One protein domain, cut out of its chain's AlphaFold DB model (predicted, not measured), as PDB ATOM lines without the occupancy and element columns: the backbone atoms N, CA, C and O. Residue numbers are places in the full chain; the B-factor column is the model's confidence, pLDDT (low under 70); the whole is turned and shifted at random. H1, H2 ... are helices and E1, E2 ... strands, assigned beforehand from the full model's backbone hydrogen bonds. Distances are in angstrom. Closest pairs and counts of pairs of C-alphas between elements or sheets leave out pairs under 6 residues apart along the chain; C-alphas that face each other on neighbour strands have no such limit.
ATOM      1  N   SER A  28     -14.350 -23.725  34.710       53.69
ATOM      2  CA  SER A  28     -15.754 -24.156  34.797       53.69
ATOM      3  C   SER A  28     -16.503 -23.536  35.974       53.69
ATOM      4  O   SER A  28     -17.725 -23.609  36.011       53.69
ATOM      5  N   ASN A  29     -15.779 -22.927  36.916       67.19
ATOM      6  CA  ASN A  29     -16.346 -22.395  38.145       67.19
ATOM      7  C   ASN A  29     -16.093 -20.885  38.329       67.19
ATOM      8  O   ASN A  29     -16.475 -20.354  39.360       67.19
ATOM      9  N   CYS A  30     -15.436 -20.187  37.388       87.81
ATOM     10  CA  CYS A  30     -15.117 -18.753  37.525       87.81
ATOM     11  C   CYS A  30     -14.522 -18.367  38.901       87.81
ATOM     12  O   CYS A  30     -14.809 -17.301  39.443       87.81
ATOM     13  N   ILE A  31     -13.679 -19.240  39.462       87.62
ATOM     14  CA  ILE A  31     -13.039 -19.032  40.764       87.62
ATOM     15  C   ILE A  31     -11.671 -18.375  40.555       87.62
ATOM     16  O   ILE A  31     -10.909 -18.780  39.674       87.62
ATOM     17  N   ILE A  32     -11.338 -17.387  41.385       87.75
ATOM     18  CA  ILE A  32      -9.993 -16.818  41.495       87.75
ATOM     19  C   ILE A  32      -9.617 -16.634  42.960       87.75
ATOM     20  O   ILE A  32     -10.298 -15.932  43.703       87.75
ATOM     21  N   ASN A  33      -8.530 -17.285  43.382       82.62
ATOM     22  CA  ASN A  33      -7.963 -17.176  44.732       82.62
ATOM     23  C   ASN A  33      -9.017 -17.317  45.855       82.62
ATOM     24  O   ASN A  33      -8.991 -16.599  46.850       82.62
ATOM     25  N   GLY A  34      -9.965 -18.244  45.675       84.19
ATOM     26  CA  GLY A  34     -11.038 -18.522  46.636       84.19
ATOM     27  C   GLY A  34     -12.274 -17.621  46.530       84.19
ATOM     28  O   GLY A  34     -13.226 -17.845  47.270       84.19
ATOM     29  N   LEU A  35     -12.295 -16.648  45.614       88.56
ATOM     30  CA  LEU A  35     -13.492 -15.885  45.259       88.56
ATOM     31  C   LEU A  35     -14.198 -16.540  44.074       88.56
ATOM     32  O   LEU A  35     -13.568 -16.798  43.051       88.56
ATOM     33  N   GLU A  36     -15.498 -16.776  44.198       91.44
ATOM     34  CA  GLU A  36     -16.349 -17.286  43.121       91.44
ATOM     35  C   GLU A  36     -17.074 -16.112  42.454       91.44
ATOM     36  O   GLU A  36     -17.805 -15.374  43.115       91.44
ATOM     37  N   ALA A  37     -16.816 -15.897  41.164       92.75
ATOM     38  CA  ALA A  37     -17.458 -14.842  40.385       92.75
ATOM     39  C   ALA A  37     -18.744 -15.350  39.722       92.75
ATOM     40  O   ALA A  37     -18.801 -16.491  39.269       92.75
ATOM     41  N   ASP A  38     -19.742 -14.476  39.573       93.31
ATOM     42  CA  ASP A  38     -21.006 -14.809  38.900       93.31
ATOM     43  C   ASP A  38     -20.794 -15.140  37.421       93.31
ATOM     44  O   ASP A  38     -21.466 -15.998  36.847       93.31
ATOM     45  N   THR A  39     -19.861 -14.431  36.781       92.06
ATOM     46  CA  THR A  39     -19.441 -14.715  35.408       92.06
ATOM     47  C   THR A  39     -17.953 -14.454  35.243       92.06
ATOM     48  O   THR A  39     -17.393 -13.546  35.860       92.06
ATOM     49  N   CYS A  40     -17.322 -15.201  34.346       90.81
ATOM     50  CA  CYS A  40     -15.973 -14.938  33.886       90.81
ATOM     51  C   CYS A  40     -15.956 -14.874  32.359       90.81
ATOM     52  O   CYS A  40     -16.546 -15.711  31.676       90.81
ATOM     53  N   GLN A  41     -15.320 -13.841  31.820       90.38
ATOM     54  CA  GLN A  41     -15.216 -13.591  30.388       90.38
ATOM     55  C   GLN A  41     -13.747 -13.628  29.993       90.38
ATOM     56  O   GLN A  41     -12.922 -12.944  30.595       90.38
ATOM     57  N   LEU A  42     -13.427 -14.424  28.977       86.25
ATOM     58  CA  LEU A  42     -12.102 -14.448  28.374       86.25
ATOM     59  C   LEU A  42     -12.157 -13.667  27.061       86.25
ATOM     60  O   LEU A  42     -12.947 -13.995  26.174       86.25
ATOM     61  N   THR A  43     -11.335 -12.631  26.950       81.06
ATOM     62  CA  THR A  43     -11.080 -11.905  25.704       81.06
ATOM     63  C   THR A  43      -9.688 -12.264  25.180       81.06
ATOM     64  O   THR A  43      -8.940 -12.990  25.833       81.06
ATOM     65  N   GLU A  44      -9.315 -11.757  24.003       77.00
ATOM     66  CA  GLU A  44      -7.971 -11.975  23.446       77.00
ATOM     67  C   GLU A  44      -6.846 -11.414  24.334       77.00
ATOM     68  O   GLU A  44      -5.710 -11.866  24.226       77.00
ATOM     69  N   GLN A  45      -7.149 -10.440  25.203       75.88
ATOM     70  CA  GLN A  45      -6.152  -9.699  25.988       75.88
ATOM     71  C   GLN A  45      -6.433  -9.693  27.495       75.88
ATOM     72  O   GLN A  45      -5.597  -9.234  28.269       75.88
ATOM     73  N   SER A  46      -7.607 -10.154  27.928       83.75
ATOM     74  CA  SER A  46      -8.011 -10.044  29.327       83.75
ATOM     75  C   SER A  46      -8.921 -11.168  29.800       83.75
ATOM     76  O   SER A  46      -9.713 -11.728  29.040       83.75
ATOM     77  N   LYS A  47      -8.838 -11.461  31.097       90.81
ATOM     78  CA  LYS A  47      -9.745 -12.351  31.819       90.81
ATOM     79  C   LYS A  47     -10.499 -11.533  32.861       90.81
ATOM     80  O   LYS A  47      -9.908 -11.042  33.819       90.81
ATOM     81  N   ILE A  48     -11.801 -11.374  32.665       93.62
ATOM     82  CA  ILE A  48     -12.650 -10.526  33.504       93.62
ATOM     83  C   ILE A  48     -13.505 -11.411  34.401       93.62
ATOM     84  O   ILE A  48     -14.261 -12.236  33.895       93.62
ATOM     85  N   TYR A  49     -13.418 -11.217  35.713       95.00
ATOM     86  CA  TYR A  49     -14.269 -11.846  36.721       95.00
ATOM     87  C   TYR A  49     -15.293 -10.822  37.206       95.00
ATOM     88  O   TYR A  49     -14.908  -9.807  37.783       95.00
ATOM     89  N   ASN A  50     -16.582 -11.060  36.968       95.12
ATOM     90  CA  ASN A  50     -17.644 -10.142  37.377       95.12
ATOM     91  C   ASN A  50     -18.367 -10.663  38.619       95.12
ATOM     92  O   ASN A  50     -18.901 -11.772  38.603       95.12
ATOM     93  N   PHE A  51     -18.451  -9.810  39.633       95.50
ATOM     94  CA  PHE A  51     -19.138 -10.043  40.895       95.50
ATOM     95  C   PHE A  51     -20.334  -9.085  40.984       95.50
ATOM     96  O   PHE A  51     -20.167  -7.876  41.140       95.50
ATOM     97  N   GLN A  52     -21.545  -9.617  40.852       94.06
ATOM     98  CA  GLN A  52     -22.815  -8.882  40.860       94.06
ATOM     99  C   GLN A  52     -23.314  -8.581  42.274       94.06
ATOM    100  O   GLN A  52     -24.255  -7.803  42.441       94.06
ATOM    101  N   THR A  53     -22.699  -9.180  43.297       90.94
ATOM    102  CA  THR A  53     -23.043  -8.882  44.685       90.94
ATOM    103  C   THR A  53     -22.879  -7.393  44.984       90.94
ATOM    104  O   THR A  53     -21.861  -6.778  44.666       90.94
ATOM    105  N   THR A  54     -23.896  -6.810  45.615       90.50
ATOM    106  CA  THR A  54     -23.872  -5.426  46.103       90.50
ATOM    107  C   THR A  54     -23.383  -5.334  47.546       90.50
ATOM    108  O   THR A  54     -23.181  -4.231  48.049       90.50
ATOM    109  N   SER A  55     -23.224  -6.471  48.234       89.31
ATOM    110  CA  SER A  55     -22.644  -6.519  49.576       89.31
ATOM    111  C   SER A  55     -21.121  -6.392  49.525       89.31
ATOM    112  O   SER A  55     -20.491  -6.602  48.487       89.31
ATOM    113  N   MET A  56     -20.526  -6.040  50.667       90.31
ATOM    114  CA  MET A  56     -19.079  -5.902  50.774       90.31
ATOM    115  C   MET A  56     -18.365  -7.221  50.498       90.31
ATOM    116  O   MET A  56     -18.614  -8.226  51.166       90.31
ATOM    117  N   THR A  57     -17.443  -7.188  49.539       93.94
ATOM    118  CA  THR A  57     -16.546  -8.305  49.246       93.94
ATOM    119  C   THR A  57     -15.223  -8.110  49.975       93.94
ATOM    120  O   THR A  57     -14.621  -7.038  49.909       93.94
ATOM    121  N   VAL A  58     -14.762  -9.152  50.666       92.06
ATOM    122  CA  VAL A  58     -13.495  -9.144  51.406       92.06
ATOM    123  C   VAL A  58     -12.440  -9.909  50.614       92.06
ATOM    124  O   VAL A  58     -12.569 -11.115  50.405       92.06
ATOM    125  N   ILE A  59     -11.375  -9.223  50.209       91.38
ATOM    126  CA  ILE A  59     -10.172  -9.839  49.644       91.38
ATOM    127  C   ILE A  59      -9.219 -10.128  50.801       91.38
ATOM    128  O   ILE A  59      -8.765  -9.215  51.488       91.38
ATOM    129  N   SER A  60      -8.915 -11.405  51.023       89.06
ATOM    130  CA  SER A  60      -8.050 -11.861  52.114       89.06
ATOM    131  C   SER A  60      -7.057 -12.917  51.631       89.06
ATOM    132  O   SER A  60      -7.229 -13.513  50.568       89.06
ATOM    133  N   GLY A  61      -5.994 -13.143  52.404       85.00
ATOM    134  CA  GLY A  61      -4.954 -14.112  52.057       85.00
ATOM    135  C   GLY A  61      -3.978 -13.610  50.989       85.00
ATOM    136  O   GLY A  61      -3.789 -12.412  50.804       85.00
ATOM    137  N   THR A  62      -3.286 -14.534  50.319       87.38
ATOM    138  CA  THR A  62      -2.355 -14.170  49.238       87.38
ATOM    139  C   THR A  62      -3.113 -14.124  47.923       87.38
ATOM    140  O   THR A  62      -3.716 -15.118  47.526       87.38
ATOM    141  N   PHE A  63      -3.083 -12.966  47.275       86.19
ATOM    142  CA  PHE A  63      -3.837 -12.677  46.072       86.19
ATOM    143  C   PHE A  63      -2.878 -12.169  44.996       86.19
ATOM    144  O   PHE A  63      -2.460 -11.015  45.013       86.19
ATOM    145  N   GLU A  64      -2.493 -13.046  44.076       88.88
ATOM    146  CA  GLU A  64      -1.678 -12.684  42.918       88.88
ATOM    147  C   GLU A  64      -2.586 -12.582  41.692       88.88
ATOM    148  O   GLU A  64      -3.316 -13.522  41.376       88.88
ATOM    149  N   LEU A  65      -2.594 -11.408  41.061       90.75
ATOM    150  CA  LEU A  65      -3.371 -11.124  39.861       90.75
ATOM    151  C   LEU A  65      -2.432 -11.109  38.662       90.75
ATOM    152  O   LEU A  65      -1.548 -10.259  38.564       90.75
ATOM    153  N   GLU A  66      -2.611 -12.069  37.762       90.25
ATOM    154  CA  GLU A  66      -1.847 -12.161  36.518       90.25
ATOM    155  C   GLU A  66      -2.147 -10.987  35.577       90.25
ATOM    156  O   GLU A  66      -3.189 -10.331  35.670       90.25
ATOM    157  N   GLU A  67      -1.226 -10.731  34.647       88.19
ATOM    158  CA  GLU A  67      -1.416  -9.741  33.587       88.19
ATOM    159  C   GLU A  67      -2.730  -9.995  32.827       88.19
ATOM    160  O   GLU A  67      -3.080 -11.133  32.514       88.19
ATOM    161  N   GLY A  68      -3.480  -8.925  32.551       88.19
ATOM    162  CA  GLY A  68      -4.762  -9.005  31.844       88.19
ATOM    163  C   GLY A  68      -5.938  -9.489  32.701       88.19
ATOM    164  O   GLY A  68      -7.062  -9.544  32.202       88.19
ATOM    165  N   VAL A  69      -5.743  -9.814  33.983       92.56
ATOM    166  CA  VAL A  69      -6.853 -10.158  34.885       92.56
ATOM    167  C   VAL A  69      -7.514  -8.898  35.446       92.56
ATOM    168  O   VAL A  69      -6.840  -8.053  36.031       92.56
ATOM    169  N   LEU A  70      -8.842  -8.814  35.330       94.31
ATOM    170  CA  LEU A  70      -9.674  -7.773  35.937       94.31
ATOM    171  C   LEU A  70     -10.734  -8.394  36.852       94.31
ATOM    172  O   LEU A  70     -11.539  -9.215  36.412       94.31
ATOM    173  N   LEU A  71     -10.782  -7.946  38.102       95.62
ATOM    174  CA  LEU A  71     -11.886  -8.200  39.022       95.62
ATOM    175  C   LEU A  71     -12.854  -7.016  38.986       95.62
ATOM    176  O   LEU A  71     -12.470  -5.901  39.326       95.62
ATOM    177  N   ASN A  72     -14.096  -7.251  38.575       95.94
ATOM    178  CA  ASN A  72     -15.130  -6.233  38.419       95.94
ATOM    179  C   ASN A  72     -16.250  -6.450  39.447       95.94
ATOM    180  O   ASN A  72     -17.013  -7.409  39.336       95.94
ATOM    181  N   PHE A  73     -16.357  -5.560  40.432       96.12
ATOM    182  CA  PHE A  73     -17.300  -5.664  41.545       96.12
ATOM    183  C   PHE A  73     -18.445  -4.651  41.430       96.12
ATOM    184  O   PHE A  73     -18.223  -3.451  41.259       96.12
ATOM    185  N   ALA A  74     -19.685  -5.113  41.596       94.50
ATOM    186  CA  ALA A  74     -20.856  -4.243  41.703       94.50
ATOM    187  C   ALA A  74     -20.957  -3.554  43.079       94.50
ATOM    188  O   ALA A  74     -21.443  -2.426  43.170       94.50
ATOM    189  N   GLY A  75     -20.508  -4.233  44.136       91.44
ATOM    190  CA  GLY A  75     -20.488  -3.754  45.515       91.44
ATOM    191  C   GLY A  75     -19.127  -3.215  45.978       91.44
ATOM    192  O   GLY A  75     -18.163  -3.176  45.203       91.44
ATOM    193  N   PRO A  76     -19.041  -2.795  47.250       91.50
ATOM    194  CA  PRO A  76     -17.817  -2.286  47.851       91.50
ATOM    195  C   PRO A  76     -16.815  -3.422  48.099       91.50
ATOM    196  O   PRO A  76     -17.195  -4.573  48.337       91.50
ATOM    197  N   VAL A  77     -15.525  -3.102  48.059       92.25
ATOM    198  CA  VAL A  77     -14.428  -4.061  48.248       92.25
ATOM    199  C   VAL A  77     -13.570  -3.618  49.420       92.25
ATOM    200  O   VAL A  77     -13.207  -2.450  49.516       92.25
ATOM    201  N   THR A  78     -13.207  -4.553  50.293       91.06
ATOM    202  CA  THR A  78     -12.200  -4.324  51.332       91.06
ATOM    203  C   THR A  78     -11.051  -5.312  51.190       91.06
ATOM    204  O   THR A  78     -11.265  -6.512  51.001       91.06
ATOM    205  N   ILE A  79      -9.824  -4.803  51.243       90.19
ATOM    206  CA  ILE A  79      -8.600  -5.598  51.238       90.19
ATOM    207  C   ILE A  79      -8.147  -5.739  52.689       90.19
ATOM    208  O   ILE A  79      -7.715  -4.764  53.309       90.19
ATOM    209  N   ASP A  80      -8.264  -6.957  53.220       88.12
ATOM    210  CA  ASP A  80      -8.005  -7.271  54.625       88.12
ATOM    211  C   ASP A  80      -6.559  -6.960  55.044       88.12
ATOM    212  O   ASP A  80      -5.619  -7.025  54.249       88.12
ATOM    213  N   GLN A  81      -6.358  -6.701  56.336       82.69
ATOM    214  CA  GLN A  81      -5.048  -6.407  56.923       82.69
ATOM    215  C   GLN A  81      -4.008  -7.521  56.738       82.69
ATOM    216  O   GLN A  81      -2.808  -7.251  56.725       82.69
ATOM    217  N   ASN A  82      -4.448  -8.773  56.585       82.69
ATOM    218  CA  ASN A  82      -3.554  -9.910  56.362       82.69
ATOM    219  C   ASN A  82      -3.380 -10.240  54.876       82.69
ATOM    220  O   ASN A  82      -2.679 -11.201  54.537       82.69
ATOM    221  N   ALA A  83      -4.030  -9.485  53.986       85.38
ATOM    222  CA  ALA A  83      -3.951  -9.729  52.562       85.38
ATOM    223  C   ALA A  83      -2.560  -9.372  52.021       85.38
ATOM    224  O   ALA A  83      -2.013  -8.305  52.310       85.38
ATOM    225  N   LYS A  84      -2.003 -10.257  51.193       85.06
ATOM    226  CA  LYS A  84      -0.809 -10.004  50.383       85.06
ATOM    227  C   LYS A  84      -1.241  -9.904  48.932       85.06
ATOM    228  O   LYS A  84      -1.455 -10.928  48.291       85.06
ATOM    229  N   LEU A  85      -1.394  -8.682  48.442       88.19
ATOM    230  CA  LEU A  85      -1.855  -8.412  47.084       88.19
ATOM    231  C   LEU A  85      -0.653  -8.180  46.165       88.19
ATOM    232  O   LEU A  85       0.210  -7.368  46.494       88.19
ATOM    233  N   SER A  86      -0.597  -8.888  45.038       91.44
ATOM    234  CA  SER A  86       0.392  -8.681  43.980       91.44
ATOM    235  C   SER A  86      -0.312  -8.388  42.663       91.44
ATOM    236  O   SER A  86      -1.007  -9.249  42.124       91.44
ATOM    237  N   PHE A  87      -0.110  -7.180  42.152       92.25
ATOM    238  CA  PHE A  87      -0.570  -6.751  40.838       92.25
ATOM    239  C   PHE A  87       0.515  -6.992  39.793       92.25
ATOM    240  O   PHE A  87       1.677  -6.676  40.042       92.25
ATOM    241  N   ASN A  88       0.149  -7.510  38.627       91.88
ATOM    242  CA  ASN A  88       1.046  -7.692  37.491       91.88
ATOM    243  C   ASN A  88       0.476  -6.945  36.285       91.88
ATOM    244  O   ASN A  88      -0.610  -7.262  35.805       91.88
ATOM    245  N   CYS A  89       1.215  -5.958  35.792       90.50
ATOM    246  CA  CYS A  89       0.817  -5.145  34.656       90.50
ATOM    247  C   CYS A  89       1.925  -5.067  33.617       90.50
ATOM    248  O   CYS A  89       3.080  -4.799  33.944       90.50
ATOM    249  N   ASN A  90       1.532  -5.204  32.358       88.88
ATOM    250  CA  ASN A  90       2.359  -4.892  31.211       88.88
ATOM    251  C   ASN A  90       1.734  -3.723  30.468       88.88
ATOM    252  O   ASN A  90       0.636  -3.812  29.909       88.88
ATOM    253  N   MET A  91       2.406  -2.586  30.538       84.12
ATOM    254  CA  MET A  91       1.871  -1.355  29.998       84.12
ATOM    255  C   MET A  91       2.343  -1.198  28.555       84.12
ATOM    256  O   MET A  91       3.509  -0.926  28.285       84.12
ATOM    257  N   PHE A  92       1.406  -1.342  27.620       74.25
ATOM    258  CA  PHE A  92       1.645  -1.118  26.189       74.25
ATOM    259  C   PHE A  92       1.102   0.224  25.685       74.25
ATOM    260  O   PHE A  92       1.440   0.658  24.587       74.25
ATOM    261  N   ILE A  93       0.230   0.865  26.465       73.38
ATOM    262  CA  ILE A  93      -0.479   2.096  26.104       73.38
ATOM    263  C   ILE A  93      -0.247   3.119  27.213       73.38
ATOM    264  O   ILE A  93      -0.277   2.768  28.390       73.38
ATOM    265  N   GLU A  94      -0.095   4.389  26.843       71.88
ATOM    266  CA  GLU A  94      -0.062   5.539  27.759       71.88
ATOM    267  C   GLU A  94      -1.460   5.835  28.341       71.88
ATOM    268  O   GLU A  94      -2.018   6.920  28.180       71.88
ATOM    269  N   SER A  95      -2.080   4.840  28.978       81.81
ATOM    270  CA  SER A  95      -3.366   4.979  29.659       81.81
ATOM    271  C   SER A  95      -3.178   4.760  31.149       81.81
ATOM    272  O   SER A  95      -2.730   3.696  31.571       81.81
ATOM    273  N   ILE A  96      -3.620   5.730  31.954       80.62
ATOM    274  CA  ILE A  96      -3.616   5.625  33.420       80.62
ATOM    275  C   ILE A  96      -4.362   4.372  33.906       80.62
ATOM    276  O   ILE A  96      -4.016   3.815  34.943       80.62
ATOM    277  N   ARG A  97      -5.353   3.894  33.137       85.19
ATOM    278  CA  ARG A  97      -6.186   2.728  33.470       85.19
ATOM    279  C   ARG A  97      -5.677   1.407  32.885       85.19
ATOM    280  O   ARG A  97      -6.342   0.392  33.058       85.19
ATOM    281  N   ALA A  98      -4.531   1.400  32.197       85.19
ATOM    282  CA  ALA A  98      -4.000   0.194  31.552       85.19
ATOM    283  C   ALA A  98      -3.710  -0.942  32.547       85.19
ATOM    284  O   ALA A  98      -3.787  -2.107  32.175       85.19
ATOM    285  N   CYS A  99      -3.408  -0.603  33.803       91.25
ATOM    286  CA  CYS A  99      -3.078  -1.570  34.846       91.25
ATOM    287  C   CYS A  99      -4.208  -1.842  35.845       91.25
ATOM    288  O   CYS A  99      -3.946  -2.457  36.877       91.25
ATOM    289  N   VAL A 100      -5.440  -1.381  35.601       93.12
ATOM    290  CA  VAL A 100      -6.544  -1.647  36.536       93.12
ATOM    291  C   VAL A 100      -6.815  -3.147  36.564       93.12
ATOM    292  O   VAL A 100      -7.232  -3.724  35.564       93.12
ATOM    293  N   GLN A 101      -6.606  -3.764  37.726       94.19
ATOM    294  CA  GLN A 101      -6.889  -5.181  37.960       94.19
ATOM    295  C   GLN A 101      -8.008  -5.384  38.988       94.19
ATOM    296  O   GLN A 101      -8.577  -6.471  39.065       94.19
ATOM    297  N   ILE A 102      -8.370  -4.346  39.749       94.56
ATOM    298  CA  ILE A 102      -9.574  -4.326  40.589       94.56
ATOM    299  C   ILE A 102     -10.387  -3.086  40.247       94.56
ATOM    300  O   ILE A 102      -9.927  -1.961  40.410       94.56
ATOM    301  N   TYR A 103     -11.621  -3.285  39.826       94.62
ATOM    302  CA  TYR A 103     -12.583  -2.218  39.634       94.62
ATOM    303  C   TYR A 103     -13.811  -2.481  40.506       94.62
ATOM    304  O   TYR A 103     -14.320  -3.602  40.544       94.62
ATOM    305  N   SER A 104     -14.294  -1.455  41.200       93.62
ATOM    306  CA  SER A 104     -15.553  -1.504  41.947       93.62
ATOM    307  C   SER A 104     -16.456  -0.359  41.509       93.62
ATOM    308  O   SER A 104     -16.007   0.776  41.408       93.62
ATOM    309  N   ASN A 105     -17.750  -0.624  41.327       91.81
ATOM    310  CA  ASN A 105     -18.759   0.419  41.118       91.81
ATOM    311  C   ASN A 105     -19.001   1.291  42.364       91.81
ATOM    312  O   ASN A 105     -19.714   2.289  42.272       91.81
ATOM    313  N   GLN A 106     -18.445   0.919  43.522       89.69
ATOM    314  CA  GLN A 106     -18.573   1.670  44.766       89.69
ATOM    315  C   GLN A 106     -17.213   2.144  45.281       89.69
ATOM    316  O   GLN A 106     -16.723   3.172  44.832       89.69
ATOM    317  N   ILE A 107     -16.635   1.462  46.268       88.38
ATOM    318  CA  ILE A 107     -15.421   1.883  46.971       88.38
ATOM    319  C   ILE A 107     -14.459   0.702  47.081       88.38
ATOM    320  O   ILE A 107     -14.894  -0.447  47.187       88.38
ATOM    321  N   VAL A 108     -13.160   0.995  47.102       88.62
ATOM    322  CA  VAL A 108     -12.112   0.033  47.452       88.62
ATOM    323  C   VAL A 108     -11.403   0.538  48.706       88.62
ATOM    324  O   VAL A 108     -10.800   1.606  48.683       88.62
ATOM    325  N   MET A 109     -11.499  -0.222  49.795       86.62
ATOM    326  CA  MET A 109     -10.872   0.075  51.086       86.62
ATOM    327  C   MET A 109      -9.633  -0.796  51.293       86.62
ATOM    328  O   MET A 109      -9.619  -1.979  50.939       86.62
ATOM    329  N   TYR A 110      -8.603  -0.219  51.902       83.44
ATOM    330  CA  TYR A 110      -7.318  -0.850  52.163       83.44
ATOM    331  C   TYR A 110      -7.028  -0.890  53.657       83.44
ATOM    332  O   TYR A 110      -6.819   0.141  54.295       83.44
ATOM    333  N   HIS A 111      -6.932  -2.105  54.191       82.00
ATOM    334  CA  HIS A 111      -6.410  -2.349  55.535       82.00
ATOM    335  C   HIS A 111      -5.063  -3.082  55.512       82.00
ATOM    336  O   HIS A 111      -4.400  -3.198  56.544       82.00
ATOM    337  N   THR A 112      -4.637  -3.583  54.346       78.06
ATOM    338  CA  THR A 112      -3.338  -4.249  54.182       78.06
ATOM    339  C   THR A 112      -2.169  -3.283  54.404       78.06
ATOM    340  O   THR A 112      -2.190  -2.159  53.907       78.06
ATOM    341  N   PRO A 113      -1.094  -3.709  55.094       66.81
ATOM    342  CA  PRO A 113       0.089  -2.876  55.277       66.81
ATOM    343  C   PRO A 113       0.898  -2.688  53.987       66.81
ATOM    344  O   PRO A 113       1.740  -1.788  53.936       66.81
ATOM    345  N   SER A 114       0.712  -3.537  52.967       74.75
ATOM    346  CA  SER A 114       1.501  -3.446  51.741       74.75
ATOM    347  C   SER A 114       0.904  -4.142  50.528       74.75
ATOM    348  O   SER A 114       0.315  -5.215  50.642       74.75
ATOM    349  N   ILE A 115       1.203  -3.593  49.357       81.69
ATOM    350  CA  ILE A 115       0.819  -4.104  48.045       81.69
ATOM    351  C   ILE A 115       2.085  -4.286  47.216       81.69
ATOM    352  O   ILE A 115       2.899  -3.373  47.111       81.69
ATOM    353  N   GLN A 116       2.257  -5.449  46.602       86.31
ATOM    354  CA  GLN A 116       3.280  -5.656  45.588       86.31
ATOM    355  C   GLN A 116       2.720  -5.312  44.208       86.31
ATOM    356  O   GLN A 116       1.574  -5.604  43.881       86.31
ATOM    357  N   VAL A 117       3.546  -4.685  43.387       86.88
ATOM    358  CA  VAL A 117       3.244  -4.351  42.003       86.88
ATOM    359  C   VAL A 117       4.411  -4.820  41.150       86.88
ATOM    360  O   VAL A 117       5.565  -4.545  41.469       86.88
ATOM    361  N   ARG A 118       4.129  -5.487  40.040       88.88
ATOM    362  CA  ARG A 118       5.072  -5.709  38.950       88.88
ATOM    363  C   ARG A 118       4.573  -4.932  37.754       88.88
ATOM    364  O   ARG A 118       3.444  -5.131  37.316       88.88
ATOM    365  N   LEU A 119       5.399  -4.022  37.270       87.88
ATOM    366  CA  LEU A 119       5.066  -3.153  36.157       87.88
ATOM    367  C   LEU A 119       6.130  -3.319  35.077       87.88
ATOM    368  O   LEU A 119       7.294  -2.987  35.296       87.88
ATOM    369  N   ASP A 120       5.730  -3.813  33.916       88.06
ATOM    370  CA  ASP A 120       6.580  -3.856  32.735       88.06
ATOM    371  C   ASP A 120       6.329  -2.623  31.861       88.06
ATOM    372  O   ASP A 120       5.226  -2.407  31.358       88.06
ATOM    373  N   ILE A 121       7.367  -1.796  31.721       87.06
ATOM    374  CA  ILE A 121       7.428  -0.634  30.826       87.06
ATOM    375  C   ILE A 121       8.573  -0.777  29.812       87.06
ATOM    376  O   ILE A 121       9.042   0.212  29.251       87.06
ATOM    377  N   SER A 122       9.069  -1.991  29.573       85.75
ATOM    378  CA  SER A 122      10.200  -2.251  28.669       85.75
ATOM    379  C   SER A 122       9.955  -1.800  27.226       85.75
ATOM    380  O   SER A 122      10.907  -1.474  26.515       85.75
ATOM    381  N   ASN A 123       8.690  -1.717  26.813       82.38
ATOM    382  CA  ASN A 123       8.288  -1.285  25.474       82.38
ATOM    383  C   ASN A 123       8.398   0.230  25.251       82.38
ATOM    384  O   ASN A 123       8.324   0.702  24.116       82.38
ATOM    385  N   PHE A 124       8.591   1.011  26.311       79.94
ATOM    386  CA  PHE A 124       8.680   2.457  26.216       79.94
ATOM    387  C   PHE A 124      10.105   2.920  25.909       79.94
ATOM    388  O   PHE A 124      11.021   2.641  26.656       79.94
ATOM    389  N   THR A 125      10.336   3.672  24.838       68.25
ATOM    390  CA  THR A 125      11.713   3.928  24.353       68.25
ATOM    391  C   THR A 125      12.334   5.255  24.795       68.25
ATOM    392  O   THR A 125      13.528   5.468  24.578       68.25
ATOM    393  N   ASN A 126      11.563   6.124  25.451       69.81
ATOM    394  CA  ASN A 126      12.002   7.445  25.898       69.81
ATOM    395  C   ASN A 126      11.959   7.561  27.423       69.81
ATOM    396  O   ASN A 126      11.274   6.799  28.102       69.81
ATOM    397  N   GLY A 127      12.682   8.538  27.974       67.62
ATOM    398  CA  GLY A 127      12.497   8.908  29.373       67.62
ATOM    399  C   GLY A 127      11.077   9.429  29.581       67.62
ATOM    400  O   GLY A 127      10.652  10.338  28.869       67.62
ATOM    401  N   ILE A 128      10.336   8.835  30.513       76.56
ATOM    402  CA  ILE A 128       8.903   9.088  30.671       76.56
ATOM    403  C   ILE A 128       8.572   9.405  32.117       76.56
ATOM    404  O   ILE A 128       9.115   8.798  33.029       76.56
ATOM    405  N   ASN A 129       7.656  10.351  32.301       81.94
ATOM    406  CA  ASN A 129       7.010  10.649  33.567       81.94
ATOM    407  C   ASN A 129       5.518  10.328  33.420       81.94
ATOM    408  O   ASN A 129       4.802  11.067  32.746       81.94
ATOM    409  N   MET A 130       5.079   9.214  33.998       84.50
ATOM    410  CA  MET A 130       3.717   8.696  33.856       84.50
ATOM    411  C   MET A 130       3.145   8.276  35.204       84.50
ATOM    412  O   MET A 130       3.856   8.158  36.204       84.50
ATOM    413  N   ASN A 131       1.839   8.042  35.218       85.50
ATOM    414  CA  ASN A 131       1.152   7.403  36.320       85.50
ATOM    415  C   ASN A 131       0.247   6.277  35.831       85.50
ATOM    416  O   ASN A 131      -0.191   6.250  34.682       85.50
ATOM    417  N   THR A 132      -0.028   5.343  36.729       88.31
ATOM    418  CA  THR A 132      -0.965   4.252  36.495       88.31
ATOM    419  C   THR A 132      -1.707   3.905  37.766       88.31
ATOM    420  O   THR A 132      -1.152   4.034  38.854       88.31
ATOM    421  N   MET A 133      -2.932   3.417  37.630       90.44
ATOM    422  CA  MET A 133      -3.709   2.871  38.738       90.44
ATOM    423  C   MET A 133      -3.823   1.353  38.633       90.44
ATOM    424  O   MET A 133      -3.850   0.801  37.534       90.44
ATOM    425  N   PHE A 134      -3.892   0.695  39.788       90.75
ATOM    426  CA  PHE A 134      -4.159  -0.747  39.895       90.75
ATOM    427  C   PHE A 134      -5.586  -1.035  40.339       90.75
ATOM    428  O   PHE A 134      -6.114  -2.125  40.110       90.75
ATOM    429  N   THR A 135      -6.210  -0.028  40.941       90.69
ATOM    430  CA  THR A 135      -7.591  -0.061  41.377       90.69
ATOM    431  C   THR A 135      -8.325   1.188  40.920       90.69
ATOM    432  O   THR A 135      -7.757   2.282  40.870       90.69
ATOM    433  N   ASP A 136      -9.596   1.025  40.577       91.06
ATOM    434  CA  ASP A 136     -10.439   2.120  40.112       91.06
ATOM    435  C   ASP A 136     -11.849   1.984  40.684       91.06
ATOM    436  O   ASP A 136     -12.377   0.880  40.837       91.06
ATOM    437  N   TYR A 137     -12.441   3.122  41.031       89.44
ATOM    438  CA  TYR A 137     -13.809   3.209  41.520       89.44
ATOM    439  C   TYR A 137     -14.371   4.627  41.304       89.44
ATOM    440  O   TYR A 137     -13.602   5.589  41.218       89.44
ATOM    441  N   PRO A 138     -15.702   4.803  41.182       83.94
ATOM    442  CA  PRO A 138     -16.304   6.111  40.949       83.94
ATOM    443  C   PRO A 138     -16.019   7.111  42.075       83.94
ATOM    444  O   PRO A 138     -16.301   6.854  43.246       83.94
ATOM    445  N   SER A 139     -15.564   8.313  41.709       68.06
ATOM    446  CA  SER A 139     -15.260   9.401  42.653       68.06
ATOM    447  C   SER A 139     -16.463   9.862  43.489       68.06
ATOM    448  O   SER A 139     -16.280  10.467  44.538       68.06
ATOM    449  N   ASN A 140     -17.690   9.579  43.035       62.84
ATOM    450  CA  ASN A 140     -18.942  10.038  43.646       62.84
ATOM    451  C   ASN A 140     -19.737   8.888  44.287       62.84
ATOM    452  O   ASN A 140     -20.968   8.911  44.282       62.84
ATOM    453  N   SER A 141     -19.053   7.854  44.778       64.06
ATOM    454  CA  SER A 141     -19.693   6.711  45.434       64.06
ATOM    455  C   SER A 141     -20.630   7.166  46.568       64.06
ATOM    456  O   SER A 141     -20.191   7.816  47.517       64.06
ATOM    457  N   THR A 142     -21.925   6.826  46.498       67.06
ATOM    458  CA  THR A 142     -22.900   7.141  47.567       67.06
ATOM    459  C   THR A 142     -22.601   6.394  48.868       67.06
ATOM    460  O   THR A 142     -23.072   6.793  49.932       67.06
ATOM    461  N   TYR A 143     -21.734   5.379  48.801       70.75
ATOM    462  CA  TYR A 143     -21.299   4.568  49.930       70.75
ATOM    463  C   TYR A 143     -20.695   5.394  51.079       70.75
ATOM    464  O   TYR A 143     -20.916   5.046  52.237       70.75
ATOM    465  N   TYR A 144     -19.998   6.506  50.788       68.69
ATOM    466  CA  TYR A 144     -19.451   7.405  51.821       68.69
ATOM    467  C   TYR A 144     -20.547   8.001  52.703       68.69
ATOM    468  O   TYR A 144     -20.486   7.920  53.928       68.69
ATOM    469  N   ALA A 145     -21.557   8.591  52.059       64.81
ATOM    470  CA  ALA A 145     -22.650   9.271  52.741       64.81
ATOM    471  C   ALA A 145     -23.559   8.276  53.472       64.81
ATOM    472  O   ALA A 145     -24.042   8.567  54.561       64.81
ATOM    473  N   GLU A 146     -23.771   7.096  52.888       77.44
ATOM    474  CA  GLU A 146     -24.614   6.055  53.477       77.44
ATOM    475  C   GLU A 146     -23.981   5.410  54.718       77.44
ATOM    476  O   GLU A 146     -24.704   5.048  55.646       77.44
ATOM    477  N   ASN A 147     -22.648   5.299  54.766       74.44
ATOM    478  CA  ASN A 147     -21.938   4.604  55.846       74.44
ATOM    479  C   ASN A 147     -21.177   5.536  56.800       74.44
ATOM    480  O   ASN A 147     -20.482   5.043  57.683       74.44
ATOM    481  N   ASN A 148     -21.315   6.863  56.657       73.69
ATOM    482  CA  ASN A 148     -20.565   7.858  57.438       73.69
ATOM    483  C   ASN A 148     -19.044   7.604  57.437       73.69
ATOM    484  O   ASN A 148     -18.382   7.785  58.457       73.69
ATOM    485  N   LEU A 149     -18.501   7.174  56.297       72.75
ATOM    486  CA  LEU A 149     -17.066   6.935  56.147       72.75
ATOM    487  C   LEU A 149     -16.354   8.221  55.749       72.75
ATOM    488  O   LEU A 149     -16.838   8.966  54.887       72.75
ATOM    489  N   THR A 150     -15.187   8.456  56.333       67.12
ATOM    490  CA  THR A 150     -14.292   9.528  55.906       67.12
ATOM    491  C   THR A 150     -13.248   9.006  54.911       67.12
ATOM    492  O   THR A 150     -13.018   7.798  54.815       67.12
ATOM    493  N   PRO A 151     -12.580   9.891  54.146       63.81
ATOM    494  CA  PRO A 151     -11.440   9.492  53.329       63.81
ATOM    495  C   PRO A 151     -10.319   8.815  54.129       63.81
ATOM    496  O   PRO A 151      -9.550   8.049  53.559       63.81
ATOM    497  N   GLU A 152     -10.219   9.056  55.440       62.78
ATOM    498  CA  GLU A 152      -9.245   8.375  56.294       62.78
ATOM    499  C   GLU A 152      -9.606   6.902  56.566       62.78
ATOM    500  O   GLU A 152      -8.708   6.070  56.712       62.78
ATOM    501  N   ASP A 153     -10.895   6.548  56.581       65.25
ATOM    502  CA  ASP A 153     -11.353   5.169  56.822       65.25
ATOM    503  C   ASP A 153     -11.024   4.221  55.654       65.25
ATOM    504  O   ASP A 153     -10.903   3.008  55.838       65.25
ATOM    505  N   LEU A 154     -10.830   4.778  54.454       63.38
ATOM    506  CA  LEU A 154     -10.389   4.052  53.259       63.38
ATOM    507  C   LEU A 154      -8.995   3.441  53.401       63.38
ATOM    508  O   LEU A 154      -8.708   2.441  52.746       63.38
ATOM    509  N   TYR A 155      -8.116   4.087  54.168       60.50
ATOM    510  CA  TYR A 155      -6.672   3.881  54.082       60.50
ATOM    511  C   TYR A 155      -6.033   3.814  55.471       60.50
ATOM    512  O   TYR A 155      -5.077   4.529  55.776       60.50
ATOM    513  N   SER A 156      -6.561   2.950  56.337       54.25
ATOM    514  CA  SER A 156      -6.060   2.803  57.703       54.25
ATOM    515  C   SER A 156      -5.449   1.416  57.929       54.25
ATOM    516  O   SER A 156      -6.193   0.459  58.182       54.25
ATOM    517  N   PRO A 157      -4.102   1.286  57.875       57.62
ATOM    518  CA  PRO A 157      -3.108   2.272  57.402       57.62
ATOM    519  C   PRO A 157      -2.990   2.337  55.864       57.62
ATOM    520  O   PRO A 157      -3.264   1.347  55.190       57.62
ATOM    521  N   GLU A 158      -2.508   3.464  55.314       63.84
ATOM    522  CA  GLU A 158      -2.213   3.596  53.876       63.84
ATOM    523  C   GLU A 158      -1.248   2.471  53.447       63.84
ATOM    524  O   GLU A 158      -0.170   2.330  54.047       63.84
ATOM    525  N   PRO A 159      -1.604   1.653  52.436       67.25
ATOM    526  CA  PRO A 159      -0.780   0.523  52.041       67.25
ATOM    527  C   PRO A 159       0.531   0.999  51.409       67.25
ATOM    528  O   PRO A 159       0.555   1.863  50.533       67.25
ATOM    529  N   LEU A 160       1.645   0.381  51.803       69.12
ATOM    530  CA  LEU A 160       2.936   0.597  51.149       69.12
ATOM    531  C   LEU A 160       2.982  -0.135  49.801       69.12
ATOM    532  O   LEU A 160       2.906  -1.364  49.769       69.12
ATOM    533  N   PHE A 161       3.174   0.587  48.695       72.75
ATOM    534  CA  PHE A 161       3.357  -0.031  47.380       72.75
ATOM    535  C   PHE A 161       4.828  -0.398  47.120       72.75
ATOM    536  O   PHE A 161       5.731   0.444  47.080       72.75
ATOM    537  N   TYR A 162       5.068  -1.682  46.868       75.94
ATOM    538  CA  TYR A 162       6.348  -2.242  46.449       75.94
ATOM    539  C   TYR A 162       6.320  -2.539  44.955       75.94
ATOM    540  O   TYR A 162       5.834  -3.590  44.546       75.94
ATOM    541  N   ALA A 163       6.848  -1.624  44.143       78.38
ATOM    542  CA  ALA A 163       6.875  -1.775  42.697       78.38
ATOM    543  C   ALA A 163       8.207  -2.364  42.212       78.38
ATOM    544  O   ALA A 163       9.284  -1.800  42.406       78.38
ATOM    545  N   ILE A 164       8.115  -3.497  41.528       80.44
ATOM    546  CA  ILE A 164       9.167  -4.089  40.713       80.44
ATOM    547  C   ILE A 164       8.911  -3.604  39.289       80.44
ATOM    548  O   ILE A 164       7.933  -4.015  38.669       80.44
ATOM    549  N   ILE A 165       9.759  -2.708  38.789       82.62
ATOM    550  CA  ILE A 165       9.574  -2.110  37.465       82.62
ATOM    551  C   ILE A 165      10.601  -2.682  36.495       82.62
ATOM    552  O   ILE A 165      11.803  -2.472  36.679       82.62
ATOM    553  N   THR A 166      10.128  -3.367  35.456       84.81
ATOM    554  CA  THR A 166      10.951  -3.765  34.311       84.81
ATOM    555  C   THR A 166      11.007  -2.589  33.345       84.81
ATOM    556  O   THR A 166       9.982  -2.160  32.829       84.81
ATOM    557  N   SER A 167      12.198  -2.035  33.119       81.06
ATOM    558  CA  SER A 167      12.409  -0.887  32.233       81.06
ATOM    559  C   SER A 167      13.335  -1.224  31.065       81.06
ATOM    560  O   SER A 167      14.067  -2.216  31.127       81.06
ATOM    561  N   PRO A 168      13.339  -0.409  29.996       79.38
ATOM    562  CA  PRO A 168      14.231  -0.619  28.864       79.38
ATOM    563  C   PRO A 168      15.698  -0.592  29.295       79.38
ATOM    564  O   PRO A 168      16.081   0.105  30.242       79.38
ATOM    565  N   SER A 169      16.543  -1.323  28.569       76.69
ATOM    566  CA  SER A 169      17.978  -1.377  28.853       76.69
ATOM    567  C   SER A 169      18.614   0.019  28.841       76.69
ATOM    568  O   SER A 169      18.347   0.832  27.957       76.69
ATOM    569  N   GLY A 170      19.466   0.300  29.830       74.75
ATOM    570  CA  GLY A 170      20.132   1.599  29.985       74.75
ATOM    571  C   GLY A 170      19.264   2.701  30.604       74.75
ATOM    572  O   GLY A 170      19.753   3.817  30.791       74.75
ATOM    573  N   TYR A 171      18.014   2.397  30.960       77.75
ATOM    574  CA  TYR A 171      17.149   3.291  31.714       77.75
ATOM    575  C   TYR A 171      16.995   2.820  33.152       77.75
ATOM    576  O   TYR A 171      16.856   1.631  33.432       77.75
ATOM    577  N   ASN A 172      16.975   3.785  34.062       78.00
ATOM    578  CA  ASN A 172      16.604   3.566  35.442       78.00
ATOM    579  C   ASN A 172      15.270   4.255  35.706       78.00
ATOM    580  O   ASN A 172      15.070   5.411  35.334       78.00
ATOM    581  N   THR A 173      14.368   3.552  36.376       78.38
ATOM    582  CA  THR A 173      13.064   4.101  36.758       78.38
ATOM    583  C   THR A 173      13.104   4.528  38.213       78.38
ATOM    584  O   THR A 173      13.896   3.982  38.973       78.38
ATOM    585  N   SER A 174      12.325   5.521  38.623       77.94
ATOM    586  CA  SER A 174      11.934   5.849  40.001       77.94
ATOM    587  C   SER A 174      10.432   5.795  40.106       77.94
ATOM    588  O   SER A 174       9.769   6.022  39.101       77.94
ATOM    589  N   TYR A 175       9.888   5.502  41.282       79.94
ATOM    590  CA  TYR A 175       8.442   5.494  41.444       79.94
ATOM    591  C   TYR A 175       8.024   5.988  42.814       79.94
ATOM    592  O   TYR A 175       8.718   5.761  43.785       79.94
ATOM    593  N   TYR A 176       6.863   6.601  42.919       77.00
ATOM    594  CA  TYR A 176       6.221   6.812  44.207       77.00
ATOM    595  C   TYR A 176       4.752   6.454  44.070       77.00
ATOM    596  O   TYR A 176       4.190   6.489  42.975       77.00
ATOM    597  N   SER A 177       4.128   6.086  45.178       74.31
ATOM    598  CA  SER A 177       2.705   5.785  45.201       74.31
ATOM    599  C   SER A 177       1.937   6.842  45.971       74.31
ATOM    600  O   SER A 177       2.422   7.405  46.950       74.31
ATOM    601  N   THR A 178       0.705   7.056  45.549       71.44
ATOM    602  CA  THR A 178      -0.355   7.692  46.332       71.44
ATOM    603  C   THR A 178      -1.530   6.723  46.358       71.44
ATOM    604  O   THR A 178      -1.653   5.991  45.386       71.44
ATOM    605  N   GLU A 179      -2.401   6.762  47.367       70.00
ATOM    606  CA  GLU A 179      -3.743   6.133  47.410       70.00
ATOM    607  C   GLU A 179      -3.962   4.957  46.426       70.00
ATOM    608  O   GLU A 179      -3.727   3.809  46.797       70.00
ATOM    609  N   ASN A 180      -4.331   5.221  45.163       73.44
ATOM    610  CA  ASN A 180      -4.498   4.206  44.111       73.44
ATOM    611  C   ASN A 180      -3.588   4.359  42.870       73.44
ATOM    612  O   ASN A 180      -3.720   3.584  41.921       73.44
ATOM    613  N   ASN A 181      -2.673   5.332  42.855       80.19
ATOM    614  CA  ASN A 181      -1.806   5.631  41.714       80.19
ATOM    615  C   ASN A 181      -0.334   5.340  42.020       80.19
ATOM    616  O   ASN A 181       0.211   5.780  43.031       80.19
ATOM    617  N   LEU A 182       0.335   4.696  41.076       83.38
ATOM    618  CA  LEU A 182       1.780   4.586  40.997       83.38
ATOM    619  C   LEU A 182       2.289   5.570  39.949       83.38
ATOM    620  O   LEU A 182       2.013   5.428  38.760       83.38
ATOM    621  N   TYR A 183       3.049   6.556  40.396       84.75
ATOM    622  CA  TYR A 183       3.765   7.487  39.540       84.75
ATOM    623  C   TYR A 183       5.166   6.961  39.320       84.75
ATOM    624  O   TYR A 183       5.811   6.522  40.269       84.75
ATOM    625  N   PHE A 184       5.666   7.036  38.096       83.75
ATOM    626  CA  PHE A 184       7.014   6.604  37.788       83.75
ATOM    627  C   PHE A 184       7.697   7.533  36.793       83.75
ATOM    628  O   PHE A 184       7.079   8.114  35.903       83.75
ATOM    629  N   ASN A 185       9.002   7.688  36.986       82.38
ATOM    630  CA  ASN A 185       9.868   8.509  36.166       82.38
ATOM    631  C   ASN A 185      11.057   7.678  35.697       82.38
ATOM    632  O   ASN A 185      11.849   7.201  36.506       82.38
ATOM    633  N   THR A 186      11.189   7.512  34.394       80.19
ATOM    634  CA  THR A 186      12.244   6.727  33.769       80.19
ATOM    635  C   THR A 186      13.251   7.666  33.130       80.19
ATOM    636  O   THR A 186      12.901   8.518  32.316       80.19
ATOM    637  N   LYS A 187      14.526   7.526  33.503       78.25
ATOM    638  CA  LYS A 187      15.623   8.363  33.010       78.25
ATOM    639  C   LYS A 187      16.781   7.507  32.535       78.25
ATOM    640  O   LYS A 187      17.110   6.488  33.141       78.25
ATOM    641  N   GLN A 188      17.442   7.962  31.478       78.25
ATOM    642  CA  GLN A 188      18.697   7.370  31.044       78.25
ATOM    643  C   GLN A 188      19.786   7.760  32.049       78.25
ATOM    644  O   GLN A 188      20.266   8.893  32.079       78.25
ATOM    645  N   LEU A 189      20.130   6.823  32.922       70.75
ATOM    646  CA  LEU A 189      21.169   6.966  33.933       70.75
ATOM    647  C   LEU A 189      22.082   5.740  33.836       70.75
ATOM    648  O   LEU A 189      21.607   4.673  33.446       70.75
TER     649      LEU A 189
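This is residues 28 to 189 of the 333 residues of an uncharacterized protein of Tieghemostelium lacteum (UniProt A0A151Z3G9). The parallel sheet E4 E7 E10 E12 is one wall of a short solenoid, a chain wound in stacked turns; E2, E5 and E8 make a second wall and E3, E6 and E9 a third, with turns E2-E3-E4, E5-E6-E7 and E8-E9-E10. E1 extends the second wall antiparallel, while the antiparallel sheet E11 E14 E13 partly covers the first wall, and residues 145 to 150 stick out. The 162 printed residues hold 14 named strands, E1 to E14, and one named helix, H1, between E11 and E12; the class is mostly strand, with under half of the residues in named elements. The whole is compact, with a radius of gyration of the C-alphas of 16.1 A and spans of 48 by 39 by 28 A.

Find C-alpha 62 at (-2.355, -14.170, 49.238), where E4, residues 62 to 65, begins; the other strands of its sheet are E7, 84 to 90, 20.1 A long, E10, 114 to 120, 19.7 A, and E12, 160 to 166, 19.2 A. Look next at E11, 129 to 133, E13, 171 to 178, and E14, 181 to 188, the last two 23.2 A each; E14 ends at C-alpha 188, (18.697, 7.370, 31.044). E1, 39 to 42, begins at (-19.441, -14.715, 35.408); E2 is 47 to 51, E5 69 to 73 and E8 102 to 104. E3 is 57 to 59, E6 77 to 79, E9 108 to 110, and H1 143 to 147.

Start at the sheet E4 E7 E10 E12, all parallel: N 63 and O 84 are 2.8 A apart, N 87 and O 116 2.9 A, and N 115 and O 160 2.8 A, each within hydrogen-bond range. With the sheet E11 E14 E13 it forms a sandwich, two sheets face to face, their strands at 43 degrees. E12 and E13 come closest at the C-alphas of Phe 161 and Ser 177, 6.2 A. E13 and E14 are a hairpin with N 174 and O 185 at 2.7 A; E11 is antiparallel to E14, with N 132 and O 182 at 2.9 A. In the mixed sheet E1 E2 E5 E8, E1 and E2 are a hairpin, N 41 and O 48 at 2.8 A; E2 and E5 are parallel, N 49 and O 70 at 2.8 A, as are E5 and E8, N 103 and O 71 at 2.8 A. In the parallel sheet E3 E6 E9, N 59 and O 78 are 2.8 A apart, and N 79 and O 109 2.8 A. E3 runs on into E4 across a break of 2 residues, at 99 degrees. H1 is not on any of the four sheets, and its O i to N i+4 pair is within hydrogen-bond range.

The C-alphas farthest apart, of Glu 146 and Gly 170, are 50.7 A apart. The printed part has no cut; the links E7 to E8 and H1 to E12 are long. Mean pLDDT of the printed part is 82.4; look for values under 70 at 23 residues, among them 139 to 142 and 150 to 160.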